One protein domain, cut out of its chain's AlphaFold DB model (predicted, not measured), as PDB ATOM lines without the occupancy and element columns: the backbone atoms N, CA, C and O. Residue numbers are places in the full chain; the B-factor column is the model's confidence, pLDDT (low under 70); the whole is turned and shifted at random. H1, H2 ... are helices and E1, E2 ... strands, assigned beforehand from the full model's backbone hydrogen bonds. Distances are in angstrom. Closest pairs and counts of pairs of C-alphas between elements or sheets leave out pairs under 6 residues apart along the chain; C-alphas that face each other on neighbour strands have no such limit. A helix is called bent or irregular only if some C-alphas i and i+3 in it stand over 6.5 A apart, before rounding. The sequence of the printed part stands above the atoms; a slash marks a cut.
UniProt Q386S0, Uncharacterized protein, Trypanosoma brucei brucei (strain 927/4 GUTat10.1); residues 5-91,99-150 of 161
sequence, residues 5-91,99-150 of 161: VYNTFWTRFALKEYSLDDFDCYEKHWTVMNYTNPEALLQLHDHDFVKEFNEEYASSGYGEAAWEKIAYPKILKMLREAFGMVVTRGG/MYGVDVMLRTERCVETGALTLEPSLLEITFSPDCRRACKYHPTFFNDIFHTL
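Overview. This is residues 5 to 91 and 99 to 150 of the 161 residues of an uncharacterized protein of Trypanosoma brucei brucei (strain 927/4 GUTat10.1) (UniProt Q386S0). A long two-stranded hairpin, E1 and E2, runs through the domain, with the kinked helix H3 packed on it chiefly along E2 and H2 meeting the beginning of H3 at a steep angle. H4 and H5 make a corner off the hairpin end where E2 ends, H1 sits away from the other helices between the long unnamed stretches 5 to 25 and 30 to 45, and residues 83 to 91 stick out. The printed part has 139 residues with five named helices and two named strands, in the order H1, H2, H3, E1, E2, H4, H5; the sheet is E1 - E2, antiparallel, and the class is mixed, helices and strands. The whole is only just compact, close to loose, with a radius of gyration of the C-alphas of 17.1 A and spans of 49 by 40 by 29 A.

Along the chain. Residues 5 to 25 hold no named element. H1 is residues 26 to 29, with C-alpha 26 at (245.366, 233.586, 260.851). H2 is residues 46 to 59, 19.9 A long. H3, residues 66 to 84, is the longest helix, 25.7 A from first to last C-alpha. It is irregular, C-alphas 69 and 72 being 7.1 A apart, and has a kink of 26 degrees near residue 73. E1 is residues 100 to 110, 30.8 A, and begins at C-alpha 100 (268.322, 236.536, 251.046). E2 is residues 117 to 128, 33.7 A. H4 is residues 133 to 138, and H5, residues 142 to 150, ends at C-alpha 150 (280.489, 237.802, 251.295).

Arrangement. E1 and E2 form a hairpin, antiparallel at 161 degrees; N 101 and O 127 are within hydrogen-bond range at 2.8 A, as are N 109 and O 118 at 2.9 A. H3 and E2 have 10 pairs of C-alphas within 8 A, the closest those of Ile 75 and Pro 121, 5.8 A apart. H3 and E1 have 2 such pairs, the closest being Ala 71 and Leu 106, 7.6 A. H2 touches H3, which meets it with residues 66 to 67 alone; the closest C-alphas, of Asn 54 and Ala 66, are 5.5 A apart. H2 and H3 run opposite ways at a steep tilt of 59 degrees. H4 and H5 only just touch, with 3 pairs of C-alphas within 8 A, and only at the corner; the closest C-alphas, of Cys 136 and Phe 142, are 5.9 A apart, and the lines are about perpendicular at 73 degrees. H1 touches no helix and is apart from E1 and E2. In H2, H4 and H5 every O i to N i+4 pair is within hydrogen-bond range, in H3 12 of 15 are, and H1 is too short for such a pair.

Size, cuts and confidence. The two C-alphas farthest apart, of Ser 59 and Gly 91, are 52.9 A apart. Residues 92 to 98 are not printed, and C-alphas 91 and 99 are 20.4 A apart across that cut. The link from H1 to H2 is long, with 16 residues. Mean pLDDT of the printed part is 94.0, and no printed residue is under 70.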
ATOM      1  N   VAL A   5     274.220 228.602 251.287       97.62
ATOM      2  CA  VAL A   5     273.161 228.483 252.295       97.62
ATOM      3  C   VAL A   5     273.802 228.461 253.667       97.62
ATOM      4  O   VAL A   5     274.738 227.700 253.888       97.62
ATOM      5  N   TYR A   6     273.286 229.271 254.586       97.49
ATOM      6  CA  TYR A   6     273.694 229.210 255.984       97.49
ATOM      7  C   TYR A   6     273.196 227.904 256.612       97.49
ATOM      8  O   TYR A   6     272.040 227.527 256.424       97.49
ATOM      9  N   ASN A   7     274.066 227.199 257.329       95.95
ATOM     10  CA  ASN A   7     273.775 225.852 257.827       95.95
ATOM     11  C   ASN A   7     272.720 225.844 258.944       95.95
ATOM     12  O   ASN A   7     272.045 224.836 259.131       95.95
ATOM     13  N   THR A   8     272.550 226.968 259.645       95.97
ATOM     14  CA  THR A   8     271.462 227.170 260.606       95.97
ATOM     15  C   THR A   8     270.244 227.778 259.924       95.97
ATOM     16  O   THR A   8     270.353 228.715 259.132       95.97
ATOM     17  N   PHE A   9     269.065 227.286 260.291       96.20
ATOM     18  CA  PHE A   9     267.781 227.775 259.800       96.20
ATOM     19  C   PHE A   9     266.820 228.071 260.956       96.20
ATOM     20  O   PHE A   9     267.061 227.713 262.108       96.20
ATOM     21  N   TRP A  10     265.714 228.752 260.651       94.91
ATOM     22  CA  TRP A  10     264.719 229.149 261.645       94.91
ATOM     23  C   TRP A  10     263.356 228.595 261.279       94.91
ATOM     24  O   TRP A  10     262.795 228.926 260.237       94.91
ATOM     25  N   THR A  11     262.805 227.794 262.180       94.62
ATOM     26  CA  THR A  11     261.452 227.266 262.056       94.62
ATOM     27  C   THR A  11     260.414 228.346 262.369       94.62
ATOM     28  O   THR A  11     260.642 229.304 263.131       94.62
ATOM     29  N   ARG A  12     259.261 228.200 261.718       94.01
ATOM     30  CA  ARG A  12     258.074 229.038 261.869       94.01
ATOM     31  C   ARG A  12     256.870 228.104 261.895       94.01
ATOM     32  O   ARG A  12     256.647 227.383 260.926       94.01
ATOM     33  N   PHE A  13     256.121 228.117 262.990       94.04
ATOM     34  CA  PHE A  13     254.986 227.222 263.212       94.04
ATOM     35  C   PHE A  13     253.681 228.011 263.298       94.04
ATOM     36  O   PHE A  13     253.667 229.157 263.754       94.04
ATOM     37  N   ALA A  14     252.590 227.380 262.868       94.26
ATOM     38  CA  ALA A  14     251.245 227.819 263.215       94.26
ATOM     39  C   ALA A  14     251.015 227.618 264.726       94.26
ATOM     40  O   ALA A  14     251.628 226.744 265.338       94.26
ATOM     41  N   LEU A  15     250.144 228.428 265.335       92.64
ATOM     42  CA  LEU A  15     249.826 228.315 266.770       92.64
ATOM     43  C   LEU A  15     248.587 227.454 267.032       92.64
ATOM     44  O   LEU A  15     248.263 227.178 268.186       92.64
ATOM     45  N   LYS A  16     247.872 227.063 265.975       93.86
ATOM     46  CA  LYS A  16     246.704 226.186 266.040       93.86
ATOM     47  C   LYS A  16     246.911 224.960 265.164       93.86
ATOM     48  O   LYS A  16     247.644 225.007 264.180       93.86
ATOM     49  N   GLU A  17     246.236 223.879 265.538       95.29
ATOM     50  CA  GLU A  17     246.213 222.640 264.769       95.29
ATOM     51  C   GLU A  17     245.671 222.891 263.357       95.29
ATOM     52  O   GLU A  17     244.685 223.610 263.171       95.29
ATOM     53  N   TYR A  18     246.354 222.320 262.368       95.32
ATOM     54  CA  TYR A  18     246.009 222.476 260.965       95.32
ATOM     55  C   TYR A  18     244.762 221.663 260.606       95.32
ATOM     56  O   TYR A  18     244.669 220.472 260.893       95.32
ATOM     57  N   SER A  19     243.838 222.297 259.893       96.61
ATOM     58  CA  SER A  19     242.654 221.668 259.308       96.61
ATOM     59  C   SER A  19     242.203 222.465 258.082       96.61
ATOM     60  O   SER A  19     242.510 223.648 257.954       96.61
ATOM     61  N   LEU A  20     241.482 221.826 257.156       95.84
ATOM     62  CA  LEU A  20     240.957 222.466 255.938       95.84
ATOM     63  C   LEU A  20     239.616 223.181 256.194       95.84
ATOM     64  O   LEU A  20     238.643 222.994 255.467       95.84
ATOM     65  N   ASP A  21     239.582 223.985 257.250       97.56
ATOM     66  CA  ASP A  21     238.461 224.813 257.687       97.56
ATOM     67  C   ASP A  21     238.983 226.111 258.336       97.56
ATOM     68  O   ASP A  21     240.196 226.330 258.419       97.56
ATOM     69  N   ASP A  22     238.074 226.996 258.757       96.00
ATOM     70  CA  ASP A  22     238.392 228.281 259.399       96.00
ATOM     71  C   ASP A  22     239.504 229.056 258.666       96.00
ATOM     72  O   ASP A  22     240.511 229.450 259.258       96.00
ATOM     73  N   PHE A  23     239.373 229.216 257.343       95.89
ATOM     74  CA  PHE A  23     240.406 229.825 256.489       95.89
ATOM     75  C   PHE A  23     240.743 231.280 256.858       95.89
ATOM     76  O   PHE A  23     241.793 231.792 256.477       95.89
ATOM     77  N   ASP A  24     239.864 231.946 257.601       95.66
ATOM     78  CA  ASP A  24     240.050 233.277 258.173       95.66
ATOM     79  C   ASP A  24     240.865 233.272 259.480       95.66
ATOM     80  O   ASP A  24     241.348 234.321 259.913       95.66
ATOM     81  N   CYS A  25     241.083 232.108 260.096       93.68
ATOM     82  CA  CYS A  25     241.909 231.985 261.288       93.68
ATOM     83  C   CYS A  25     243.400 232.099 260.934       93.68
ATOM     84  O   CYS A  25     244.049 231.124 260.543       93.68
ATOM     85  N   TYR A  26     243.963 233.291 261.141       92.35
ATOM     86  CA  TYR A  26     245.366 233.586 260.851       92.35
ATOM     87  C   TYR A  26     246.325 232.582 261.504       92.35
ATOM     88  O   TYR A  26     247.173 232.004 260.828       92.35
ATOM     89  N   GLU A  27     246.153 232.305 262.796       93.09
ATOM     90  CA  GLU A  27     247.056 231.443 263.562       93.09
ATOM     91  C   GLU A  27     247.018 229.957 263.176       93.09
ATOM     92  O   GLU A  27     247.861 229.196 263.651       93.09
ATOM     93  N   LYS A  28     246.046 229.548 262.347       94.70
ATOM     94  CA  LYS A  28     245.911 228.189 261.804       94.70
ATOM     95  C   LYS A  28     246.639 228.039 260.466       94.70
ATOM     96  O   LYS A  28     247.290 227.027 260.229       94.70
ATOM     97  N   HIS A  29     246.536 229.050 259.602       94.97
ATOM     98  CA  HIS A  29     246.979 228.960 258.204       94.97
ATOM     99  C   HIS A  29     248.271 229.722 257.899       94.97
ATOM    100  O   HIS A  29     248.860 229.530 256.836       94.97
ATOM    101  N   TRP A  30     248.746 230.559 258.824       93.55
ATOM    102  CA  TRP A  30     250.004 231.297 258.708       93.55
ATOM    103  C   TRP A  30     250.992 230.880 259.796       93.55
ATOM    104  O   TRP A  30     250.609 230.511 260.902       93.55
ATOM    105  N   THR A  31     252.286 230.976 259.491       93.66
ATOM    106  CA  THR A  31     253.370 230.550 260.395       93.66
ATOM    107  C   THR A  31     254.197 231.715 260.954       93.66
ATOM    108  O   THR A  31     255.061 231.529 261.813       93.66
ATOM    109  N   VAL A  32     253.960 232.946 260.486       90.41
ATOM    110  CA  VAL A  32     254.739 234.130 260.878       90.41
ATOM    111  C   VAL A  32     254.095 234.827 262.077       90.41
ATOM    112  O   VAL A  32     253.301 235.745 261.924       90.41
ATOM    113  N   MET A  33     254.501 234.446 263.287       89.37
ATOM    114  CA  MET A  33     253.974 235.051 264.528       89.37
ATOM    115  C   MET A  33     254.824 236.203 265.078       89.37
ATOM    116  O   MET A  33     254.424 236.868 266.030       89.37
ATOM    117  N   ASN A  34     255.982 236.485 264.462       82.51
ATOM    118  CA  ASN A  34     256.955 237.488 264.926       82.51
ATOM    119  C   ASN A  34     256.361 238.897 265.129       82.51
ATOM    120  O   ASN A  34     256.903 239.674 265.914       82.51
ATOM    121  N   TYR A  35     255.314 239.249 264.380       81.06
ATOM    122  CA  TYR A  35     254.796 240.619 264.307       81.06
ATOM    123  C   TYR A  35     253.457 240.802 265.024       81.06
ATOM    124  O   TYR A  35     253.210 241.871 265.572       81.06
ATOM    125  N   THR A  36     252.602 239.780 265.019       80.52
ATOM    126  CA  THR A  36     251.238 239.844 265.567       80.52
ATOM    127  C   THR A  36     251.144 239.259 266.970       80.52
ATOM    128  O   THR A  36     250.398 239.787 267.791       80.52
ATOM    129  N   ASN A  37     251.906 238.201 267.268       83.26
ATOM    130  CA  ASN A  37     251.866 237.515 268.557       83.26
ATOM    131  C   ASN A  37     253.257 236.984 268.968       83.26
ATOM    132  O   ASN A  37     253.468 235.772 269.063       83.26
ATOM    133  N   PRO A  38     254.242 237.880 269.187       83.43
ATOM    134  CA  PRO A  38     255.625 237.486 269.459       83.43
ATOM    135  C   PRO A  38     255.791 236.695 270.763       83.43
ATOM    136  O   PRO A  38     256.758 235.950 270.894       83.43
ATOM    137  N   GLU A  39     254.868 236.846 271.717       86.90
ATOM    138  CA  GLU A  39     254.885 236.122 272.995       86.90
ATOM    139  C   GLU A  39     254.475 234.655 272.842       86.90
ATOM    140  O   GLU A  39     254.990 233.799 273.556       86.90
ATOM    141  N   ALA A  40     253.597 234.354 271.883       86.91
ATOM    142  CA  ALA A  40     253.182 232.989 271.573       86.91
ATOM    143  C   ALA A  40     254.139 232.273 270.608       86.91
ATOM    144  O   ALA A  40     253.914 231.116 270.261       86.91
ATOM    145  N   LEU A  41     255.195 232.947 270.141       86.10
ATOM    146  CA  LEU A  41     256.118 232.371 269.178       86.10
ATOM    147  C   LEU A  41     256.842 231.157 269.765       86.10
ATOM    148  O   LEU A  41     257.633 231.277 270.702       86.10
ATOM    149  N   LEU A  42     256.643 229.999 269.135       88.02
ATOM    150  CA  LEU A  42     257.423 228.807 269.433       88.02
ATOM    151  C   LEU A  42     258.849 228.966 268.891       88.02
ATOM    152  O   LEU A  42     259.069 229.109 267.685       88.02
ATOM    153  N   GLN A  43     259.827 228.947 269.794       88.52
ATOM    154  CA  GLN A  43     261.247 229.011 269.467       88.52
ATOM    155  C   GLN A  43     261.861 227.610 269.560       88.52
ATOM    156  O   GLN A  43     262.410 227.247 270.595       88.52
ATOM    157  N   LEU A  44     261.792 226.846 268.469       93.84
ATOM    158  CA  LEU A  44     262.512 225.579 268.327       93.84
ATOM    159  C   LEU A  44     263.796 225.819 267.526       93.84
ATOM    160  O   LEU A  44     263.741 226.380 266.426       93.84
ATOM    161  N   HIS A  45     264.949 225.462 268.087       95.04
ATOM    162  CA  HIS A  45     266.225 225.595 267.387       95.04
ATOM    163  C   HIS A  45     266.350 224.549 266.271       95.04
ATOM    164  O   HIS A  45     265.675 223.526 266.288       95.04
ATOM    165  N   ASP A  46     267.202 224.820 265.285       96.05
ATOM    166  CA  ASP A  46     267.443 223.948 264.129       96.05
ATOM    167  C   ASP A  46     267.814 222.513 264.528       96.05
ATOM    168  O   ASP A  46     267.217 221.568 264.028       96.05
ATOM    169  N   HIS A  47     268.750 222.341 265.459       96.17
ATOM    170  CA  HIS A  47     269.185 221.027 265.936       96.17
ATOM    171  C   HIS A  47     268.080 220.253 266.669       96.17
ATOM    172  O   HIS A  47     267.935 219.050 266.441       96.17
ATOM    173  N   ASP A  48     267.282 220.932 267.499       97.56
ATOM    174  CA  ASP A  48     266.133 220.323 268.181       97.56
ATOM    175  C   ASP A  48     265.053 219.930 267.168       97.56
ATOM    176  O   ASP A  48     264.550 218.810 267.195       97.56
ATOM    177  N   PHE A  49     264.772 220.808 266.199       97.51
ATOM    178  CA  PHE A  49     263.847 220.517 265.111       97.51
ATOM    179  C   PHE A  49     264.296 219.312 264.287       97.51
ATOM    180  O   PHE A  49     263.485 218.432 264.037       97.51
ATOM    181  N   VAL A  50     265.566 219.237 263.870       98.17
ATOM    182  CA  VAL A  50     266.072 218.098 263.079       98.17
ATOM    183  C   VAL A  50     265.918 216.792 263.852       98.17
ATOM    184  O   VAL A  50     265.535 215.777 263.269       98.17
ATOM    185  N   LYS A  51     266.175 216.815 265.164       98.02
ATOM    186  CA  LYS A  51     265.980 215.653 266.030       98.02
ATOM    187  C   LYS A  51     264.509 215.225 266.067       98.02
ATOM    188  O   LYS A  51     264.220 214.082 265.723       98.02
ATOM    189  N   GLU A  52     263.599 216.127 266.435       97.60
ATOM    190  CA  GLU A  52     262.160 215.831 266.531       97.60
ATOM    191  C   GLU A  52     261.576 215.406 265.175       97.60
ATOM    192  O   GLU A  52     260.861 214.411 265.086       97.60
ATOM    193  N   PHE A  53     261.970 216.086 264.097       97.58
ATOM    194  CA  PHE A  53     261.595 215.747 262.728       97.58
ATOM    195  C   PHE A  53     262.020 214.320 262.369       97.58
ATOM    196  O   PHE A  53     261.232 213.534 261.846       97.58
ATOM    197  N   ASN A  54     263.269 213.952 262.654       98.09
ATOM    198  CA  ASN A  54     263.763 212.614 262.355       98.09
ATOM    199  C   ASN A  54     263.043 211.532 263.168       98.09
ATOM    200  O   ASN A  54     262.756 210.469 262.620       98.09
ATOM    201  N   GLU A  55     262.728 211.794 264.438       97.55
ATOM    202  CA  GLU A  55     261.958 210.882 265.291       97.55
ATOM    203  C   GLU A  55     260.524 210.689 264.757       97.55
ATOM    204  O   GLU A  55     260.076 209.553 264.569       97.55
ATOM    205  N   GLU A  56     259.830 211.781 264.420       96.06
ATOM    206  CA  GLU A  56     258.467 211.757 263.875       96.06
ATOM    207  C   GLU A  56     258.399 211.002 262.537       96.06
ATOM    208  O   GLU A  56     257.601 210.072 262.365       96.06
ATOM    209  N   TYR A  57     259.273 211.339 261.588       95.50
ATOM    210  CA  TYR A  57     259.249 210.739 260.254       95.50
ATOM    211  C   TYR A  57     259.766 209.294 260.235       95.50
ATOM    212  O   TYR A  57     259.278 208.487 259.434       95.50
ATOM    213  N   ALA A  58     260.667 208.917 261.148       95.14
ATOM    214  CA  ALA A  58     261.031 207.515 261.341       95.14
ATOM    215  C   ALA A  58     259.813 206.688 261.782       95.14
ATOM    216  O   ALA A  58     259.557 205.628 261.206       95.14
ATOM    217  N   SER A  59     259.008 207.207 262.722       93.59
ATOM    218  CA  SER A  59     257.767 206.552 263.167       93.59
ATOM    219  C   SER A  59     256.706 206.451 262.059       93.59
ATOM    220  O   SER A  59     255.914 205.510 262.041       93.59
ATOM    221  N   SER A  60     256.755 207.360 261.079       91.83
ATOM    222  CA  SER A  60     255.859 207.401 259.914       91.83
ATOM    223  C   SER A  60     256.350 206.588 258.703       91.83
ATOM    224  O   SER A  60     255.750 206.653 257.630       91.83
ATOM    225  N   GLY A  61     257.433 205.812 258.843       91.15
ATOM    226  CA  GLY A  61     257.905 204.889 257.803       91.15
ATOM    227  C   GLY A  61     258.862 205.481 256.762       91.15
ATOM    228  O   GLY A  61     259.123 204.832 255.752       91.15
ATOM    229  N   TYR A  62     259.419 206.674 256.996       92.55
ATOM    230  CA  TYR A  62     260.426 207.283 256.109       92.55
ATOM    231  C   TYR A  62     261.852 206.768 256.370       92.55
ATOM    232  O   TYR A  62     262.769 207.048 255.596       92.55
ATOM    233  N   GLY A  63     262.033 205.995 257.445       91.50
ATOM    234  CA  GLY A  63     263.334 205.533 257.922       91.50
ATOM    235  C   GLY A  63     264.067 206.580 258.766       91.50
ATOM    236  O   GLY A  63     263.588 207.688 258.987       91.50
ATOM    237  N   GLU A  64     265.243 206.208 259.265       94.52
ATOM    238  CA  GLU A  64     266.073 207.083 260.099       94.52
ATOM    239  C   GLU A  64     266.750 208.192 259.279       94.52
ATOM    240  O   GLU A  64     267.234 207.936 258.167       94.52
ATOM    241  N   ALA A  65     266.899 209.378 259.883       96.75
ATOM    242  CA  ALA A  65     267.551 210.554 259.293       96.75
ATOM    243  C   ALA A  65     266.840 211.075 258.027       96.75
ATOM    244  O   ALA A  65     267.466 211.339 256.997       96.75
ATOM    245  N   ALA A  66     265.507 211.174 258.081       96.79
ATOM    246  CA  ALA A  66     264.679 211.684 256.989       96.79
ATOM    247  C   ALA A  66     265.050 213.125 256.593       96.79
ATOM    248  O   ALA A  66     265.005 213.465 255.407       96.79
ATOM    249  N   TRP A  67     265.464 213.966 257.543       97.95
ATOM    250  CA  TRP A  67     265.935 215.318 257.256       97.95
ATOM    251  C   TRP A  67     267.169 215.291 256.350       97.95
ATOM    252  O   TRP A  67     267.154 215.855 255.256       97.95
ATOM    253  N   GLU A  68     268.214 214.580 256.760       97.64
ATOM    254  CA  GLU A  68     269.504 214.535 256.075       97.64
ATOM    255  C   GLU A  68     269.450 213.739 254.769       97.64
ATOM    256  O   GLU A  68     270.151 214.077 253.817       97.64
ATOM    257  N   LYS A  69     268.633 212.681 254.706       96.79
ATOM    258  CA  LYS A  69     268.562 211.783 253.542       96.79
ATOM    259  C   LYS A  69     267.499 212.179 252.520       96.79
ATOM    260  O   LYS A  69     267.649 211.832 251.351       96.79
ATOM    261  N   ILE A  70     266.426 212.857 252.936       95.99
ATOM    262  CA  ILE A  70     265.261 213.132 252.079       95.99
ATOM    263  C   ILE A  70     265.032 214.636 251.941       95.99
ATOM    264  O   ILE A  70     265.124 215.160 250.832       95.99
ATOM    265  N   ALA A  71     264.727 215.332 253.038       97.38
ATOM    266  CA  ALA A  71     264.250 216.712 252.975       97.38
ATOM    267  C   ALA A  71     265.356 217.695 252.556       97.38
ATOM    268  O   ALA A  71     265.235 218.377 251.537       97.38
ATOM    269  N   TYR A  72     266.459 217.749 253.305       97.80
ATOM    270  CA  TYR A  72     267.514 218.743 253.124       97.80
ATOM    271  C   TYR A  72     268.229 218.648 251.764       97.80
ATOM    272  O   TYR A  72     268.380 219.686 251.116       97.80
ATOM    273  N   PRO A  73     268.583 217.456 251.229       97.79
ATOM    274  CA  PRO A  73     269.150 217.355 249.883       97.79
ATOM    275  C   PRO A  73     268.225 217.906 248.794       97.79
ATOM    276  O   PRO A  73     268.691 218.548 247.849       97.79
ATOM    277  N   LYS A  74     266.908 217.702 248.929       97.77
ATOM    278  CA  LYS A  74     265.918 218.249 247.994       97.77
ATOM    279  C   LYS A  74     265.755 219.757 248.151       97.77
ATOM    280  O   LYS A  74     265.648 220.443 247.139       97.77
ATOM    281  N   ILE A  75     265.793 220.284 249.379       98.34
ATOM    282  CA  ILE A  75     265.821 221.735 249.630       98.34
ATOM    283  C   ILE A  75     267.046 222.348 248.949       98.34
ATOM    284  O   ILE A  75     266.902 223.290 248.177       98.34
ATOM    285  N   LEU A  76     268.239 221.779 249.161       98.33
ATOM    286  CA  LEU A  76     269.458 222.245 248.506       98.33
ATOM    287  C   LEU A  76     269.303 222.219 246.986       98.33
ATOM    288  O   LEU A  76     269.554 223.238 246.354       98.33
ATOM    289  N   LYS A  77     268.834 221.108 246.401       98.23
ATOM    290  CA  LYS A  77     268.571 221.003 244.956       98.23
ATOM    291  C   LYS A  77     267.641 222.116 244.457       98.23
ATOM    292  O   LYS A  77     267.998 222.799 243.502       98.23
ATOM    293  N   MET A  78     266.505 222.335 245.122       98.20
ATOM    294  CA  MET A  78     265.548 223.393 244.782       98.20
ATOM    295  C   MET A  78     266.203 224.783 244.809       98.20
ATOM    296  O   MET A  78     265.968 225.592 243.913       98.20
ATOM    297  N   LEU A  79     267.059 225.062 245.799       98.02
ATOM    298  CA  LEU A  79     267.794 226.327 245.878       98.02
ATOM    299  C   LEU A  79     268.854 226.449 244.773       98.02
ATOM    300  O   LEU A  79     268.968 227.520 244.177       98.02
ATOM    301  N   ARG A  80     269.593 225.374 244.449       97.59
ATOM    302  CA  ARG A  80     270.543 225.365 243.316       97.59
ATOM    303  C   ARG A  80     269.836 225.683 242.006       97.59
ATOM    304  O   ARG A  80     270.331 226.488 241.224       97.59
ATOM    305  N   GLU A  81     268.672 225.079 241.779       97.24
ATOM    306  CA  GLU A  81     267.853 225.329 240.595       97.24
ATOM    307  C   GLU A  81     267.343 226.777 240.577       97.24
ATOM    308  O   GLU A  81     267.569 227.485 239.599       97.24
ATOM    309  N   ALA A  82     266.750 227.267 241.672       96.68
ATOM    310  CA  ALA A  82     266.229 228.633 241.756       96.68
ATOM    311  C   ALA A  82     267.311 229.704 241.512       96.68
ATOM    312  O   ALA A  82     267.121 230.600 240.688       96.68
ATOM    313  N   PHE A  83     268.466 229.602 242.178       95.15
ATOM    314  CA  PHE A  83     269.572 230.544 241.985       95.15
ATOM    315  C   PHE A  83     270.321 230.317 240.663       95.15
ATOM    316  O   PHE A  83     270.833 231.274 240.082       95.15
ATOM    317  N   GLY A  84     270.343 229.091 240.136       93.75
ATOM    318  CA  GLY A  84     270.913 228.767 238.825       93.75
ATOM    319  C   GLY A  84     270.168 229.414 237.653       93.75
ATOM    320  O   GLY A  84     270.766 229.654 236.605       93.75
ATOM    321  N   MET A  85     268.893 229.770 237.839       93.26
ATOM    322  CA  MET A  85     268.096 230.499 236.844       93.26
ATOM    323  C   MET A  85     268.414 232.002 236.771       93.26
ATOM    324  O   MET A  85     267.944 232.684 235.856       93.26
ATOM    325  N   VAL A  86     269.201 232.549 237.707       91.43
ATOM    326  CA  VAL A  86     269.549 233.976 237.720       91.43
ATOM    327  C   VAL A  86     270.526 234.295 236.587       91.43
ATOM    328  O   VAL A  86     271.678 233.866 236.583       91.43
ATOM    329  N   VAL A  87     270.083 235.125 235.640       87.74
ATOM    330  CA  VAL A  87     270.913 235.615 234.534       87.74
ATOM    331  C   VAL A  87     271.431 237.014 234.850       87.74
ATOM    332  O   VAL A  87     270.664 237.970 234.941       87.74
ATOM    333  N   THR A  88     272.750 237.164 234.945       84.86
ATOM    334  CA  THR A  88     273.410 238.472 235.060       84.86
ATOM    335  C   THR A  88     273.627 239.081 233.675       84.86
ATOM    336  O   THR A  88     274.202 238.425 232.803       84.86
ATOM    337  N   ARG A  89     273.206 240.332 233.447       85.47
ATOM    338  CA  ARG A  89     273.397 241.046 232.170       85.47
ATOM    339  C   ARG A  89     274.149 242.360 232.385       85.47
ATOM    340  O   ARG A  89     273.661 243.209 233.116       85.47
ATOM    341  N   GLY A  90     275.260 242.539 231.661       82.47
ATOM    342  CA  GLY A  90     276.029 243.793 231.581       82.47
ATOM    343  C   GLY A  90     276.811 244.158 232.851       82.47
ATOM    344  O   GLY A  90     276.383 243.861 233.948       82.47
ATOM    345  N   GLY A  91     277.953 244.834 232.716       82.68
ATOM    346  CA  GLY A  91     278.723 245.350 233.857       82.68
ATOM    347  C   GLY A  91     279.502 244.307 234.677       82.68
ATOM    348  O   GLY A  91     279.312 243.095 234.558       82.68
ATOM    349  N   MET A  99     272.209 239.185 250.673       96.40
ATOM    350  CA  MET A  99     271.692 238.209 251.617       96.40
ATOM    351  C   MET A  99     270.194 238.090 251.370       96.40
ATOM    352  O   MET A  99     269.490 239.103 251.287       96.40
ATOM    353  N   TYR A 100     269.723 236.853 251.263       97.46
ATOM    354  CA  TYR A 100     268.322 236.536 251.046       97.46
ATOM    355  C   TYR A 100     267.810 235.663 252.188       97.46
ATOM    356  O   TYR A 100     268.520 234.776 252.657       97.46
ATOM    357  N   GLY A 101     266.582 235.916 252.626       97.63
ATOM    358  CA  GLY A 101     265.801 234.951 253.393       97.63
ATOM    359  C   GLY A 101     265.025 234.087 252.415       97.63
ATOM    360  O   GLY A 101     264.512 234.612 251.428       97.63
ATOM    361  N   VAL A 102     264.969 232.782 252.655       97.76
ATOM    362  CA  VAL A 102     264.206 231.866 251.808       97.76
ATOM    363  C   VAL A 102     263.226 231.101 252.675       97.76
ATOM    364  O   VAL A 102     263.640 230.397 253.596       97.76
ATOM    365  N   ASP A 103     261.943 231.227 252.356       97.88
ATOM    366  CA  ASP A 103     260.887 230.513 253.058       97.88
ATOM    367  C   ASP A 103     260.544 229.241 252.273       97.88
ATOM    368  O   ASP A 103     260.229 229.272 251.078       97.88
ATOM    369  N   VAL A 104     260.635 228.102 252.960       98.17
ATOM    370  CA  VAL A 104     260.424 226.769 252.391       98.17
ATOM    371  C   VAL A 104     259.399 226.025 253.230       98.17
ATOM    372  O   VAL A 104     259.469 226.029 254.458       98.17
ATOM    373  N   MET A 105     258.476 225.348 252.558       97.66
ATOM    374  CA  MET A 105     257.536 224.418 253.180       97.66
ATOM    375  C   MET A 105     257.801 223.006 252.670       97.66
ATOM    376  O   MET A 105     258.154 222.830 251.507       97.66
ATOM    377  N   LEU A 106     257.627 221.999 253.521       97.33
ATOM    378  CA  LEU A 106     257.673 220.596 253.115       97.33
ATOM    379  C   LEU A 106     256.249 220.072 252.938       97.33
ATOM    380  O   LEU A 106     255.378 220.352 253.757       97.33
ATOM    381  N   ARG A 107     256.026 219.295 251.879       95.06
ATOM    382  CA  ARG A 107     254.789 218.541 251.663       95.06
ATOM    383  C   ARG A 107     255.093 217.053 251.592       95.06
ATOM    384  O   ARG A 107     256.106 216.647 251.022       95.06
ATOM    385  N   THR A 108     254.186 216.245 252.116       93.96
ATOM    386  CA  THR A 108     254.198 214.803 251.877       93.96
ATOM    387  C   THR A 108     253.660 214.519 250.483       93.96
ATOM    388  O   THR A 108     252.579 214.974 250.117       93.96
ATOM    389  N   GLU A 109     254.405 213.741 249.709       92.60
ATOM    390  CA  GLU A 109     254.026 213.320 248.364       92.60
ATOM    391  C   GLU A 109     254.209 211.807 248.228       92.60
ATOM    392  O   GLU A 109     255.034 211.202 248.912       92.60
ATOM    393  N   ARG A 110     253.426 211.163 247.361       91.18
ATOM    394  CA  ARG A 110     253.572 209.734 247.073       91.18
ATOM    395  C   ARG A 110     254.297 209.567 245.744       91.18
ATOM    396  O   ARG A 110     253.814 210.040 244.720       91.18
ATOM    397  N   CYS A 111     255.427 208.866 245.750       85.93
ATOM    398  CA  CYS A 111     256.155 208.529 244.533       85.93
ATOM    399  C   CYS A 111     255.267 207.680 243.609       85.93
ATOM    400  O   CYS A 111     254.776 206.629 244.020       85.93
ATOM    401  N   VAL A 112     255.083 208.121 242.361       87.60
ATOM    402  CA  VAL A 112     254.225 207.440 241.374       87.60
ATOM    403  C   VAL A 112     254.743 206.038 241.045       87.60
ATOM    404  O   VAL A 112     253.953 205.112 240.889       87.60
ATOM    405  N   GLU A 113     256.064 205.869 240.968       87.58
ATOM    406  CA  GLU A 113     256.692 204.613 240.544       87.58
ATOM    407  C   GLU A 113     256.729 203.560 241.657       87.58
ATOM    408  O   GLU A 113     256.471 202.385 241.414       87.58
ATOM    409  N   THR A 114     257.051 203.972 242.886       89.27
ATOM    410  CA  THR A 114     257.274 203.042 244.010       89.27
ATOM    411  C   THR A 114     256.106 202.982 244.989       89.27
ATOM    412  O   THR A 114     256.055 202.093 245.835       89.27
ATOM    413  N   GLY A 115     255.185 203.947 244.931       87.42
ATOM    414  CA  GLY A 115     254.128 204.122 245.924       87.42
ATOM    415  C   GLY A 115     254.624 204.581 247.299       87.42
ATOM    416  O   GLY A 115     253.793 204.799 248.185       87.42
ATOM    417  N   ALA A 116     255.937 204.744 247.496       87.44
ATOM    418  CA  ALA A 116     256.521 205.183 248.757       87.44
ATOM    419  C   ALA A 116     256.186 206.654 249.039       87.44
ATOM    420  O   ALA A 116     256.109 207.476 248.121       87.44
ATOM    421  N   LEU A 117     255.995 206.988 250.316       89.83
ATOM    422  CA  LEU A 117     255.885 208.379 250.739       89.83
ATOM    423  C   LEU A 117     257.261 209.047 250.670       89.83
ATOM    424  O   LEU A 117     258.291 208.444 250.968       89.83
ATOM    425  N   THR A 118     257.275 210.304 250.262       93.30
ATOM    426  CA  THR A 118     258.457 211.151 250.226       93.30
ATOM    427  C   THR A 118     258.093 212.556 250.692       93.30
ATOM    428  O   THR A 118     256.920 212.879 250.883       93.30
ATOM    429  N   LEU A 119     259.112 213.371 250.931       95.82
ATOM    430  CA  LEU A 119     258.962 214.776 251.280       95.82
ATOM    431  C   LEU A 119     259.450 215.613 250.117       95.82
ATOM    432  O   LEU A 119     260.543 215.364 249.607       95.82
ATOM    433  N   GLU A 120     258.655 216.589 249.709       96.50
ATOM    434  CA  GLU A 120     259.008 217.520 248.647       96.50
ATOM    435  C   GLU A 120     259.008 218.954 249.177       96.50
ATOM    436  O   GLU A 120     258.045 219.367 249.832       96.50
ATOM    437  N   PRO A 121     260.064 219.739 248.918       98.07
ATOM    438  CA  PRO A 121     260.064 221.146 249.258       98.07
ATOM    439  C   PRO A 121     259.221 221.954 248.266       98.07
ATOM    440  O   PRO A 121     259.140 221.657 247.071       98.07
ATOM    441  N   SER A 122     258.615 223.011 248.785       98.01
ATOM    442  CA  SER A 122     257.939 224.065 248.042       98.01
ATOM    443  C   SER A 122     258.603 225.391 248.405       98.01
ATOM    444  O   SER A 122     258.614 225.781 249.576       98.01
ATOM    445  N   LEU A 123     259.156 226.081 247.408       97.90
ATOM    446  CA  LEU A 123     259.667 227.441 247.560       97.90
ATOM    447  C   LEU A 123     258.483 228.403 247.691       97.90
ATOM    448  O   LEU A 123     257.659 228.469 246.778       97.90
ATOM    449  N   LEU A 124     258.399 229.136 248.803       97.72
ATOM    450  CA  LEU A 124     257.322 230.101 249.036       97.72
ATOM    451  C   LEU A 124     257.731 231.506 248.593       97.72
ATOM    452  O   LEU A 124     257.062 232.120 247.765       97.72
ATOM    453  N   GLU A 125     258.852 231.999 249.119       97.20
ATOM    454  CA  GLU A 125     259.388 233.320 248.797       97.20
ATOM    455  C   GLU A 125     260.916 233.369 248.929       97.20
ATOM    456  O   GLU A 125     261.527 232.589 249.664       97.20
ATOM    457  N   ILE A 126     261.525 234.317 248.210       97.37
ATOM    458  CA  ILE A 126     262.923 234.724 248.372       97.37
ATOM    459  C   ILE A 126     262.928 236.226 248.653       97.37
ATOM    460  O   ILE A 126     262.636 237.036 247.772       97.37
ATOM    461  N   THR A 127     263.295 236.595 249.874       97.29
ATOM    462  CA  THR A 127     263.208 237.967 250.379       97.29
ATOM    463  C   THR A 127     264.595 238.591 250.464       97.29
ATOM    464  O   THR A 127     265.473 238.102 251.174       97.29
ATOM    465  N   PHE A 128     264.817 239.689 249.736       96.63
ATOM    466  CA  PHE A 128     266.057 240.464 249.823       96.63
ATOM    467  C   PHE A 128     266.121 241.234 251.147       96.63
ATOM    468  O   PHE A 128     265.178 241.944 251.483       96.63
ATOM    469  N   SER A 129     267.251 241.148 251.858       94.78
ATOM    470  CA  SER A 129     267.450 241.777 253.178       94.78
ATOM    471  C   SER A 129     266.407 241.344 254.228       94.78
ATOM    472  O   SER A 129     265.622 242.172 254.692       94.78
ATOM    473  N   PRO A 130     266.375 240.050 254.608       95.88
ATOM    474  CA  PRO A 130     265.419 239.535 255.592       95.88
ATOM    475  C   PRO A 130     265.616 240.142 256.993       95.88
ATOM    476  O   PRO A 130     266.698 240.620 257.336       95.88
ATOM    477  N   ASP A 131     264.582 240.057 257.841       93.98
ATOM    478  CA  ASP A 131     264.714 240.346 259.275       93.98
ATOM    479  C   ASP A 131     265.604 239.284 259.946       93.98
ATOM    480  O   ASP A 131     265.266 238.100 260.011       93.98
ATOM    481  N   CYS A 132     266.746 239.726 260.476       94.75
ATOM    482  CA  CYS A 132     267.731 238.881 261.147       94.75
ATOM    483  C   CYS A 132     267.759 239.060 262.674       94.75
ATOM    484  O   CYS A 132     268.730 238.658 263.316       94.75
ATOM    485  N   ARG A 133     266.725 239.643 263.296       92.49
ATOM    486  CA  ARG A 133     266.684 239.889 264.749       92.49
ATOM    487  C   ARG A 133     266.824 238.598 265.555       92.49
ATOM    488  O   ARG A 133     267.619 238.546 266.490       92.49
ATOM    489  N   ARG A 134     266.085 237.544 265.182       92.00
ATOM    490  CA  ARG A 134     266.195 236.215 265.821       92.00
ATOM    491  C   ARG A 134     267.559 235.583 265.554       92.00
ATOM    492  O   ARG A 134     268.158 235.053 266.484       92.00
ATOM    493  N   ALA A 135     268.073 235.703 264.331       93.81
ATOM    494  CA  ALA A 135     269.392 235.188 263.980       93.81
ATOM    495  C   ALA A 135     270.489 235.807 264.858       93.81
ATOM    496  O   ALA A 135     271.227 235.076 265.503       93.81
ATOM    497  N   CYS A 136     270.509 237.135 265.003       94.47
ATOM    498  CA  CYS A 136     271.484 237.833 265.846       94.47
ATOM    499  C   CYS A 136     271.303 237.548 267.343       94.47
ATOM    500  O   CYS A 136     272.283 237.524 268.083       94.47
ATOM    501  N   LYS A 137     270.060 237.342 267.801       93.12
ATOM    502  CA  LYS A 137     269.766 237.018 269.204       93.12
ATOM    503  C   LYS A 137     270.319 235.646 269.598       93.12
ATOM    504  O   LYS A 137     270.876 235.520 270.682       93.12
ATOM    505  N   TYR A 138     270.131 234.633 268.750       92.65
ATOM    506  CA  TYR A 138     270.491 233.246 269.072       92.65
ATOM    507  C   TYR A 138     271.871 232.834 268.545       92.65
ATOM    508  O   TYR A 138     272.493 231.942 269.109       92.65
ATOM    509  N   HIS A 139     272.377 233.517 267.517       93.37
ATOM    510  CA  HIS A 139     273.698 233.301 266.932       93.37
ATOM    511  C   HIS A 139     274.422 234.653 266.832       93.37
ATOM    512  O   HIS A 139     274.385 235.304 265.788       93.37
ATOM    513  N   PRO A 140     275.089 235.114 267.907       94.11
ATOM    514  CA  PRO A 140     275.741 236.427 267.928       94.11
ATOM    515  C   PRO A 140     276.811 236.629 266.842       94.11
ATOM    516  O   PRO A 140     277.099 237.764 266.472       94.11
ATOM    517  N   THR A 141     277.385 235.547 266.304       95.24
ATOM    518  CA  THR A 141     278.352 235.584 265.194       95.24
ATOM    519  C   THR A 141     277.703 235.618 263.810       95.24
ATOM    520  O   THR A 141     278.420 235.725 262.824       95.24
ATOM    521  N   PHE A 142     276.369 235.583 263.704       96.52
ATOM    522  CA  PHE A 142     275.635 235.442 262.440       96.52
ATOM    523  C   PHE A 142     276.099 236.409 261.340       96.52
ATOM    524  O   PHE A 142     276.431 235.986 260.235       96.52
ATOM    525  N   PHE A 143     276.184 237.711 261.634       96.24
ATOM    526  CA  PHE A 143     276.661 238.681 260.643       96.24
ATOM    527  C   PHE A 143     278.162 238.574 260.361       96.24
ATOM    528  O   PHE A 143     278.577 238.899 259.251       96.24
ATOM    529  N   ASN A 144     278.967 238.090 261.312       96.26
ATOM    530  CA  ASN A 144     280.387 237.844 261.068       96.26
ATOM    531  C   ASN A 144     280.552 236.712 260.050       96.26
ATOM    532  O   ASN A 144     281.251 236.902 259.061       96.26
ATOM    533  N   ASP A 145     279.838 235.597 260.221       96.93
ATOM    534  CA  ASP A 145     279.882 234.452 259.302       96.93
ATOM    535  C   ASP A 145     279.433 234.859 257.884       96.93
ATOM    536  O   ASP A 145     280.062 234.518 256.873       96.93
ATOM    537  N   ILE A 146     278.382 235.682 257.796       96.30
ATOM    538  CA  ILE A 146     277.900 236.245 256.529       96.30
ATOM    539  C   ILE A 146     278.935 237.177 255.905       96.30
ATOM    540  O   ILE A 146     279.205 237.075 254.709       96.30
ATOM    541  N   PHE A 147     279.535 238.084 256.673       95.86
ATOM    542  CA  PHE A 147     280.515 239.024 256.135       95.86
ATOM    543  C   PHE A 147     281.830 238.347 255.750       95.86
ATOM    544  O   PHE A 147     282.417 238.720 254.735       95.86
ATOM    545  N   HIS A 148     282.260 237.319 256.480       96.05
ATOM    546  CA  HIS A 148     283.394 236.484 256.097       96.05
ATOM    547  C   HIS A 148     283.141 235.827 254.737       96.05
ATOM    548  O   HIS A 148     283.968 235.921 253.828       96.05
ATOM    549  N   THR A 149     281.942 235.281 254.543       95.98
ATOM    550  CA  THR A 149     281.537 234.674 253.272       95.98
ATOM    551  C   THR A 149     281.471 235.708 252.142       95.98
ATOM    552  O   THR A 149     282.097 235.539 251.095       95.98
ATOM    553  N   LEU A 150     280.744 236.812 252.343       95.34
ATOM    554  CA  LEU A 150     280.489 237.802 251.295       95.34
ATOM    555  C   LEU A 150     281.726 238.649 250.963       95.34
ATOM    556  O   LEU A 150     281.971 238.934 249.792       95.34
TER     557      LEU A 150